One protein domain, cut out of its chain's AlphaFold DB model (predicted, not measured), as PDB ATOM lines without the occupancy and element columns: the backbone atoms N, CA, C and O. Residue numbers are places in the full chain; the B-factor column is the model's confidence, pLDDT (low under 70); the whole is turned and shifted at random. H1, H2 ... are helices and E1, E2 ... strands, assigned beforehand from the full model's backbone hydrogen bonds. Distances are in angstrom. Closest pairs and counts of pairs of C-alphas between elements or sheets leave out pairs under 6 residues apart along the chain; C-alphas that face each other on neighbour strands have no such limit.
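This is residues 90 to 156 of the 171 residues of an uncharacterized protein of Lysobacter dokdonensis DS-58 (UniProt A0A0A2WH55). An open, elongated model with no shared core: a two-stranded hairpin, E1 and E2, lies toward one end of the longest axis, and the short helix H2 with an unnamed loop, residues 119 to 138, lies toward the other. From this body the helix H1 sticks out as an arm, with residues 90 to 105 standing free. The printed part has 67 residues, with two named helices and two named strands in the order H1, H2, E1, E2; the sheet, E1 - E2, is antiparallel and the class is mixed. The whole is extended, with a radius of gyration of the C-alphas of 17.2 A and spans of 51 by 33 by 23 A.

H1, residues 90 to 107, is apart from H2, residues 113 to 118. Every O i to N i+4 pair is within hydrogen-bond range in H1, and 1 of 2 in H2. After H2, residues 121 to 122 make a short antiparallel pairing with residues 128 to 129. E1, residues 139 to 144, and E2, residues 150 to 155, form a hairpin, antiparallel at 150 degrees between their directions. N 141 and O 153 are 2.8 A apart, within hydrogen-bond range, as are N 151 and O 143, at 2.8 A. H1 is apart from E1 and E2, and H2 is apart from E2.

H1 begins at C-alpha 90 (-17.440, 20.110, 32.265) and is 26.0 A long. H2 measures 9.0 A. E1 is 16.5 A long and E2 15.9 A, ending at C-alpha 155 (-2.648, 19.047, 3.091).

The C-alphas farthest apart, of Pro 124 and Asn 147, are 52.8 A apart. The printed part has no cut. The link from H2 to E1, 20 residues, is long; those from H1 to H2 and E1 to E2 are tight. The mean pLDDT of the printed part is 75.4; 14 residues are under 70, among them 103 to 108.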
ATOM      1  N   GLN A  90     -18.741  19.437  32.271       69.25
ATOM      2  CA  GLN A  90     -17.440  20.110  32.265       69.25
ATOM      3  C   GLN A  90     -16.733  19.945  30.917       69.25
ATOM      4  O   GLN A  90     -15.983  20.830  30.496       69.25
ATOM      5  N   ARG A  91     -16.975  18.833  30.214       70.00
ATOM      6  CA  ARG A  91     -16.427  18.598  28.871       70.00
ATOM      7  C   ARG A  91     -17.113  19.478  27.830       70.00
ATOM      8  O   ARG A  91     -16.409  20.063  27.007       70.00
ATOM      9  N   SER A  92     -18.435  19.644  27.900       71.88
ATOM     10  CA  SER A  92     -19.163  20.559  27.009       71.88
ATOM     11  C   SER A  92     -18.771  22.017  27.256       71.88
ATOM     12  O   SER A  92     -18.414  22.710  26.305       71.88
ATOM     13  N   ALA A  93     -18.681  22.458  28.515       73.25
ATOM     14  CA  ALA A  93     -18.230  23.810  28.849       73.25
ATOM     15  C   ALA A  93     -16.782  24.079  28.386       73.25
ATOM     16  O   ALA A  93     -16.476  25.138  27.824       73.25
ATOM     17  N   LYS A  94     -15.870  23.106  28.552       73.31
ATOM     18  CA  LYS A  94     -14.507  23.190  27.998       73.31
ATOM     19  C   LYS A  94     -14.549  23.274  26.466       73.31
ATOM     20  O   LYS A  94     -13.884  24.149  25.908       73.31
ATOM     21  N   ALA A  95     -15.342  22.442  25.791       73.56
ATOM     22  CA  ALA A  95     -15.473  22.444  24.333       73.56
ATOM     23  C   ALA A  95     -16.024  23.776  23.794       73.56
ATOM     24  O   ALA A  95     -15.482  24.322  22.829       73.56
ATOM     25  N   GLU A  96     -17.029  24.355  24.449       73.00
ATOM     26  CA  GLU A  96     -17.574  25.672  24.113       73.00
ATOM     27  C   GLU A  96     -16.539  26.782  24.314       73.00
ATOM     28  O   GLU A  96     -16.338  27.611  23.421       73.00
ATOM     29  N   SER A  97     -15.800  26.753  25.428       71.81
ATOM     30  CA  SER A  97     -14.730  27.724  25.685       71.81
ATOM     31  C   SER A  97     -13.621  27.652  24.625       71.81
ATOM     32  O   SER A  97     -13.084  28.677  24.201       71.81
ATOM     33  N   MET A  98     -13.309  26.446  24.143       72.12
ATOM     34  CA  MET A  98     -12.328  26.222  23.082       72.12
ATOM     35  C   MET A  98     -12.859  26.682  21.725       72.12
ATOM     36  O   MET A  98     -12.121  27.308  20.961       72.12
ATOM     37  N   LYS A  99     -14.147  26.456  21.437       69.94
ATOM     38  CA  LYS A  99     -14.806  26.945  20.219       69.94
ATOM     39  C   LYS A  99     -14.793  28.473  20.165       69.94
ATOM     40  O   LYS A  99     -14.363  29.037  19.159       69.94
ATOM     41  N   ALA A 100     -15.165  29.146  21.254       69.69
ATOM     42  CA  ALA A 100     -15.147  30.606  21.345       69.69
ATOM     43  C   ALA A 100     -13.734  31.182  21.132       69.69
ATOM     44  O   ALA A 100     -13.543  32.086  20.315       69.69
ATOM     45  N   LYS A 101     -12.720  30.601  21.788       69.88
ATOM     46  CA  LYS A 101     -11.311  30.991  21.606       69.88
ATOM     47  C   LYS A 101     -10.831  30.774  20.169       69.88
ATOM     48  O   LYS A 101     -10.129  31.625  19.627       69.88
ATOM     49  N   ARG A 102     -11.247  29.679  19.524       70.19
ATOM     50  CA  ARG A 102     -10.910  29.383  18.123       70.19
ATOM     51  C   ARG A 102     -11.489  30.423  17.164       70.19
ATOM     52  O   ARG A 102     -10.781  30.852  16.258       70.19
ATOM     53  N   HIS A 103     -12.740  30.843  17.358       68.19
ATOM     54  CA  HIS A 103     -13.357  31.877  16.520       68.19
ATOM     55  C   HIS A 103     -12.655  33.232  16.671       68.19
ATOM     56  O   HIS A 103     -12.335  33.863  15.664       68.19
ATOM     57  N   ALA A 104     -12.345  33.641  17.904       69.44
ATOM     58  CA  ALA A 104     -11.615  34.883  18.164       69.44
ATOM     59  C   ALA A 104     -10.196  34.869  17.561       69.44
ATOM     60  O   ALA A 104      -9.720  35.877  17.035       69.44
ATOM     61  N   PHE A 105      -9.527  33.714  17.595       68.31
ATOM     62  CA  PHE A 105      -8.200  33.554  17.010       68.31
ATOM     63  C   PHE A 105      -8.228  33.659  15.481       68.31
ATOM     64  O   PHE A 105      -7.515  34.493  14.926       68.31
ATOM     65  N   LYS A 106      -9.123  32.914  14.817       68.69
ATOM     66  CA  LYS A 106      -9.298  32.962  13.354       68.69
ATOM     67  C   LYS A 106      -9.664  34.355  12.842       68.69
ATOM     68  O   LYS A 106      -9.166  34.789  11.813       68.69
ATOM     69  N   ALA A 107     -10.501  35.093  13.574       68.81
ATOM     70  CA  ALA A 107     -10.915  36.438  13.170       68.81
ATOM     71  C   ALA A 107      -9.755  37.449  13.112       68.81
ATOM     72  O   ALA A 107      -9.839  38.444  12.400       68.81
ATOM     73  N   THR A 108      -8.677  37.209  13.862       69.81
ATOM     74  CA  THR A 108      -7.515  38.109  13.927       69.81
ATOM     75  C   THR A 108      -6.304  37.554  13.177       69.81
ATOM     76  O   THR A 108      -5.186  38.065  13.313       69.81
ATOM     77  N   GLN A 109      -6.509  36.486  12.413       78.25
ATOM     78  CA  GLN A 109      -5.455  35.816  11.691       78.25
ATOM     79  C   GLN A 109      -5.261  36.445  10.305       78.25
ATOM     80  O   GLN A 109      -6.236  36.619   9.573       78.25
ATOM     81  N   PRO A 110      -4.024  36.814   9.928       79.75
ATOM     82  CA  PRO A 110      -3.759  37.306   8.585       79.75
ATOM     83  C   PRO A 110      -4.015  36.190   7.569       79.75
ATOM     84  O   PRO A 110      -3.604  35.051   7.777       79.75
ATOM     85  N   ARG A 111      -4.683  36.512   6.460       79.19
ATOM     86  CA  ARG A 111      -4.901  35.532   5.381       79.19
ATOM     87  C   ARG A 111      -3.714  35.461   4.432       79.19
ATOM     88  O   ARG A 111      -3.358  34.380   3.991       79.19
ATOM     89  N   THR A 112      -3.059  36.598   4.208       75.38
ATOM     90  CA  THR A 112      -1.959  36.751   3.248       75.38
ATOM     91  C   THR A 112      -0.659  37.189   3.926       75.38
ATOM     92  O   THR A 112      -0.664  37.785   5.011       75.38
ATOM     93  N   MET A 113       0.476  36.984   3.249       75.44
ATOM     94  CA  MET A 113       1.796  37.462   3.701       75.44
ATOM     95  C   MET A 113       1.851  38.980   3.925       75.44
ATOM     96  O   MET A 113       2.478  39.450   4.877       75.44
ATOM     97  N   SER A 114       1.164  39.762   3.087       74.19
ATOM     98  CA  SER A 114       1.107  41.220   3.238       74.19
ATOM     99  C   SER A 114       0.411  41.641   4.536       74.19
ATOM    100  O   SER A 114       0.865  42.569   5.202       74.19
ATOM    101  N   GLN A 115      -0.634  40.918   4.948       74.12
ATOM    102  CA  GLN A 115      -1.335  41.160   6.210       74.12
ATOM    103  C   GLN A 115      -0.523  40.683   7.421       74.12
ATOM    104  O   GLN A 115      -0.548  41.331   8.465       74.12
ATOM    105  N   ALA A 116       0.247  39.599   7.294       77.25
ATOM    106  CA  ALA A 116       1.127  39.126   8.363       77.25
ATOM    107  C   ALA A 116       2.208  40.146   8.728       77.25
ATOM    108  O   ALA A 116       2.448  40.387   9.913       77.25
ATOM    109  N   ASN A 117       2.790  40.825   7.741       76.50
ATOM    110  CA  ASN A 117       3.776  41.879   7.992       76.50
ATOM    111  C   ASN A 117       3.207  43.058   8.798       76.50
ATOM    112  O   ASN A 117       3.934  43.675   9.573       76.50
ATOM    113  N   ALA A 118       1.904  43.327   8.699       76.50
ATOM    114  CA  ALA A 118       1.244  44.346   9.514       76.50
ATOM    115  C   ALA A 118       1.053  43.921  10.985       76.50
ATOM    116  O   ALA A 118       0.805  44.761  11.844       76.50
ATOM    117  N   THR A 119       1.189  42.628  11.300       79.38
ATOM    118  CA  THR A 119       1.049  42.090  12.668       79.38
ATOM    119  C   THR A 119       2.367  42.043  13.441       79.38
ATOM    120  O   THR A 119       2.410  41.500  14.546       79.38
ATOM    121  N   GLN A 120       3.447  42.580  12.866       82.88
ATOM    122  CA  GLN A 120       4.762  42.573  13.490       82.88
ATOM    123  C   GLN A 120       4.761  43.397  14.782       82.88
ATOM    124  O   GLN A 120       4.537  44.606  14.772       82.88
ATOM    125  N   VAL A 121       5.070  42.745  15.901       83.38
ATOM    126  CA  VAL A 121       5.229  43.395  17.205       83.38
ATOM    127  C   VAL A 121       6.647  43.170  17.704       83.38
ATOM    128  O   VAL A 121       7.104  42.033  17.845       83.38
ATOM    129  N   ARG A 122       7.345  44.266  18.012       84.88
ATOM    130  CA  ARG A 122       8.650  44.221  18.676       84.88
ATOM    131  C   ARG A 122       8.453  44.011  20.171       84.88
ATOM    132  O   ARG A 122       7.771  44.792  20.830       84.88
ATOM    133  N   LYS A 123       9.059  42.956  20.705       86.81
ATOM    134  CA  LYS A 123       9.078  42.662  22.137       86.81
ATOM    135  C   LYS A 123      10.248  43.388  22.815       86.81
ATOM    136  O   LYS A 123      11.275  43.632  22.170       86.81
ATOM    137  N   PRO A 124      10.135  43.707  24.115       71.06
ATOM    138  CA  PRO A 124      11.286  44.149  24.898       71.06
ATOM    139  C   PRO A 124      12.364  43.055  24.848       71.06
ATOM    140  O   PRO A 124      12.080  41.895  25.136       71.06
ATOM    141  N   GLY A 125      13.569  43.409  24.398       82.25
ATOM    142  CA  GLY A 125      14.652  42.457  24.102       82.25
ATOM    143  C   GLY A 125      14.960  42.268  22.612       82.25
ATOM    144  O   GLY A 125      15.826  41.473  22.272       82.25
ATOM    145  N   GLY A 126      14.280  42.987  21.712       81.88
ATOM    146  CA  GLY A 126      14.618  43.026  20.281       81.88
ATOM    147  C   GLY A 126      14.030  41.887  19.442       81.88
ATOM    148  O   GLY A 126      14.110  41.933  18.218       81.88
ATOM    149  N   ALA A 127      13.380  40.904  20.069       82.69
ATOM    150  CA  ALA A 127      12.656  39.855  19.360       82.69
ATOM    151  C   ALA A 127      11.428  40.423  18.627       82.69
ATOM    152  O   ALA A 127      10.676  41.232  19.178       82.69
ATOM    153  N   VAL A 128      11.189  39.959  17.400       85.19
ATOM    154  CA  VAL A 128      10.017  40.323  16.593       85.19
ATOM    155  C   VAL A 128       9.052  39.145  16.574       85.19
ATOM    156  O   VAL A 128       9.435  38.028  16.237       85.19
ATOM    157  N   ALA A 129       7.800  39.383  16.951       81.44
ATOM    158  CA  ALA A 129       6.725  38.412  16.799       81.44
ATOM    159  C   ALA A 129       5.881  38.773  15.576       81.44
ATOM    160  O   ALA A 129       5.481  39.927  15.433       81.44
ATOM    161  N   VAL A 130       5.596  37.786  14.726       81.69
ATOM    162  CA  VAL A 130       4.770  37.932  13.517       81.69
ATOM    163  C   VAL A 130       3.720  36.831  13.522       81.69
ATOM    164  O   VAL A 130       4.029  35.691  13.870       81.69
ATOM    165  N   ARG A 131       2.473  37.150  13.163       80.00
ATOM    166  CA  ARG A 131       1.440  36.127  12.968       80.00
ATOM    167  C   ARG A 131       1.607  35.500  11.588       80.00
ATOM    168  O   ARG A 131       1.737  36.220  10.605       80.00
ATOM    169  N   VAL A 132       1.594  34.171  11.524       78.19
ATOM    170  CA  VAL A 132       1.754  33.416  10.272       78.19
ATOM    171  C   VAL A 132       0.431  33.422   9.489       78.19
ATOM    172  O   VAL A 132      -0.610  33.162  10.105       78.19
ATOM    173  N   PRO A 133       0.445  33.713   8.174       77.00
ATOM    174  CA  PRO A 133      -0.748  33.641   7.335       77.00
ATOM    175  C   PRO A 133      -1.411  32.266   7.315       77.00
ATOM    176  O   PRO A 133      -0.716  31.254   7.370       77.00
ATOM    177  N   GLU A 134      -2.737  32.237   7.158       73.44
ATOM    178  CA  GLU A 134      -3.505  30.992   6.956       73.44
ATOM    179  C   GLU A 134      -3.030  30.191   5.731       73.44
ATOM    180  O   GLU A 134      -3.013  28.968   5.785       73.44
ATOM    181  N   GLU A 135      -2.579  30.849   4.658       66.38
ATOM    182  CA  GLU A 135      -2.059  30.178   3.451       66.38
ATOM    183  C   GLU A 135      -0.797  29.335   3.705       66.38
ATOM    184  O   GLU A 135      -0.510  28.415   2.948       66.38
ATOM    185  N   LEU A 136      -0.046  29.625   4.774       70.00
ATOM    186  CA  LEU A 136       1.149  28.863   5.156       70.00
ATOM    187  C   LEU A 136       0.853  27.782   6.202       70.00
ATOM    188  O   LEU A 136       1.777  27.205   6.774       70.00
ATOM    189  N   TRP A 137      -0.419  27.546   6.519       75.75
ATOM    190  CA  TRP A 137      -0.800  26.525   7.482       75.75
ATOM    191  C   TRP A 137      -1.029  25.185   6.797       75.75
ATOM    192  O   TRP A 137      -1.968  25.014   6.021       75.75
ATOM    193  N   SER A 138      -0.226  24.197   7.177       70.19
ATOM    194  CA  SER A 138      -0.507  22.800   6.867       70.19
ATOM    195  C   SER A 138      -1.709  22.329   7.688       70.19
ATOM    196  O   SER A 138      -1.773  22.498   8.909       70.19
ATOM    197  N   THR A 139      -2.689  21.742   7.015       67.44
ATOM    198  CA  THR A 139      -3.831  21.089   7.647       67.44
ATOM    199  C   THR A 139      -3.520  19.608   7.776       67.44
ATOM    200  O   THR A 139      -3.284  18.928   6.785       67.44
ATOM    201  N   MET A 140      -3.513  19.101   9.006       71.06
ATOM    202  CA  MET A 140      -3.360  17.672   9.265       71.06
ATOM    203  C   MET A 140      -4.742  17.051   9.439       71.06
ATOM    204  O   MET A 140      -5.549  17.529  10.240       71.06
ATOM    205  N   ALA A 141      -5.009  15.979   8.706       71.75
ATOM    206  CA  ALA A 141      -6.204  15.168   8.851       71.75
ATOM    207  C   ALA A 141      -5.821  13.723   9.128       71.75
ATOM    208  O   ALA A 141      -4.831  13.220   8.608       71.75
ATOM    209  N   VAL A 142      -6.611  13.045   9.949       78.19
ATOM    210  CA  VAL A 142      -6.444  11.614  10.182       78.19
ATOM    211  C   VAL A 142      -7.485  10.897   9.342       78.19
ATOM    212  O   VAL A 142      -8.664  11.236   9.392       78.19
ATOM    213  N   GLN A 143      -7.051   9.929   8.544       79.12
ATOM    214  CA  GLN A 143      -7.940   9.063   7.783       79.12
ATOM    215  C   GLN A 143      -7.716   7.620   8.208       79.12
ATOM    216  O   GLN A 143      -6.589   7.213   8.487       79.12
ATOM    217  N   ARG A 144      -8.785   6.829   8.235       80.38
ATOM    218  CA  ARG A 144      -8.680   5.388   8.437       80.38
ATOM    219  C   ARG A 144      -8.343   4.700   7.116       80.38
ATOM    220  O   ARG A 144      -8.954   4.999   6.089       80.38
ATOM    221  N   ASP A 145      -7.348   3.822   7.119       77.50
ATOM    222  CA  ASP A 145      -7.031   2.986   5.965       77.50
ATOM    223  C   ASP A 145      -8.006   1.796   5.847       77.50
ATOM    224  O   ASP A 145      -8.829   1.546   6.730       77.50
ATOM    225  N   ALA A 146      -7.920   1.057   4.737       80.25
ATOM    226  CA  ALA A 146      -8.759  -0.120   4.492       80.25
ATOM    227  C   ALA A 146      -8.531  -1.253   5.514       80.25
ATOM    228  O   ALA A 146      -9.375  -2.134   5.647       80.25
ATOM    229  N   ASN A 147      -7.419  -1.206   6.251       80.88
ATOM    230  CA  ASN A 147      -7.034  -2.176   7.270       80.88
ATOM    231  C   ASN A 147      -7.427  -1.715   8.688       80.88
ATOM    232  O   ASN A 147      -7.127  -2.398   9.664       80.88
ATOM    233  N   GLY A 148      -8.093  -0.564   8.821       80.44
ATOM    234  CA  GLY A 148      -8.531  -0.010  10.098       80.44
ATOM    235  C   GLY A 148      -7.486   0.825  10.852       80.44
ATOM    236  O   GLY A 148      -7.820   1.332  11.929       80.44
ATOM    237  N   ASN A 149      -6.279   1.024  10.312       84.56
ATOM    238  CA  ASN A 149      -5.239   1.854  10.925       84.56
ATOM    239  C   ASN A 149      -5.460   3.341  10.636       84.56
ATOM    240  O   ASN A 149      -6.019   3.727   9.611       84.56
ATOM    241  N   LEU A 150      -4.979   4.189  11.543       83.94
ATOM    242  CA  LEU A 150      -5.022   5.639  11.392       83.94
ATOM    243  C   LEU A 150      -3.781   6.117  10.635       83.94
ATOM    244  O   LEU A 150      -2.656   5.922  11.093       83.94
ATOM    245  N   ARG A 151      -3.988   6.777   9.495       79.12
ATOM    246  CA  ARG A 151      -2.945   7.478   8.741       79.12
ATOM    247  C   ARG A 151      -3.136   8.983   8.859       79.12
ATOM    248  O   ARG A 151      -4.254   9.481   8.760       79.12
ATOM    249  N   VAL A 152      -2.037   9.703   9.051       78.69
ATOM    250  CA  VAL A 152      -2.021  11.167   9.013       78.69
ATOM    251  C   VAL A 152      -1.800  11.602   7.569       78.69
ATOM    252  O   VAL A 152      -0.899  11.105   6.899       78.69
ATOM    253  N   ILE A 153      -2.643  12.506   7.092       77.94
ATOM    254  CA  ILE A 153      -2.563  13.130   5.778       77.94
ATOM    255  C   ILE A 153      -2.338  14.616   6.010       77.94
ATOM    256  O   ILE A 153      -3.120  15.271   6.701       77.94
ATOM    257  N   GLU A 154      -1.263  15.136   5.438       71.06
ATOM    258  CA  GLU A 154      -0.940  16.556   5.458       71.06
ATOM    259  C   GLU A 154      -1.437  17.181   4.152       71.06
ATOM    260  O   GLU A 154      -1.170  16.664   3.067       71.06
ATOM    261  N   THR A 155      -2.204  18.265   4.247       66.56
ATOM    262  CA  THR A 155      -2.648  19.047   3.091       66.56
ATOM    263  C   THR A 155      -2.259  20.507   3.263       66.56
ATOM    264  O   THR A 155      -2.349  21.070   4.354       66.56
ATOM    265  N   ASP A 156      -1.857  21.153   2.173       61.28
ATOM    266  CA  ASP A 156      -1.451  22.561   2.162       61.28
ATOM    267  C   ASP A 156      -2.670  23.492   2.179       61.28
ATOM    268  O   ASP A 156      -2.924  24.190   1.202       61.28
TER     269      ASP A 156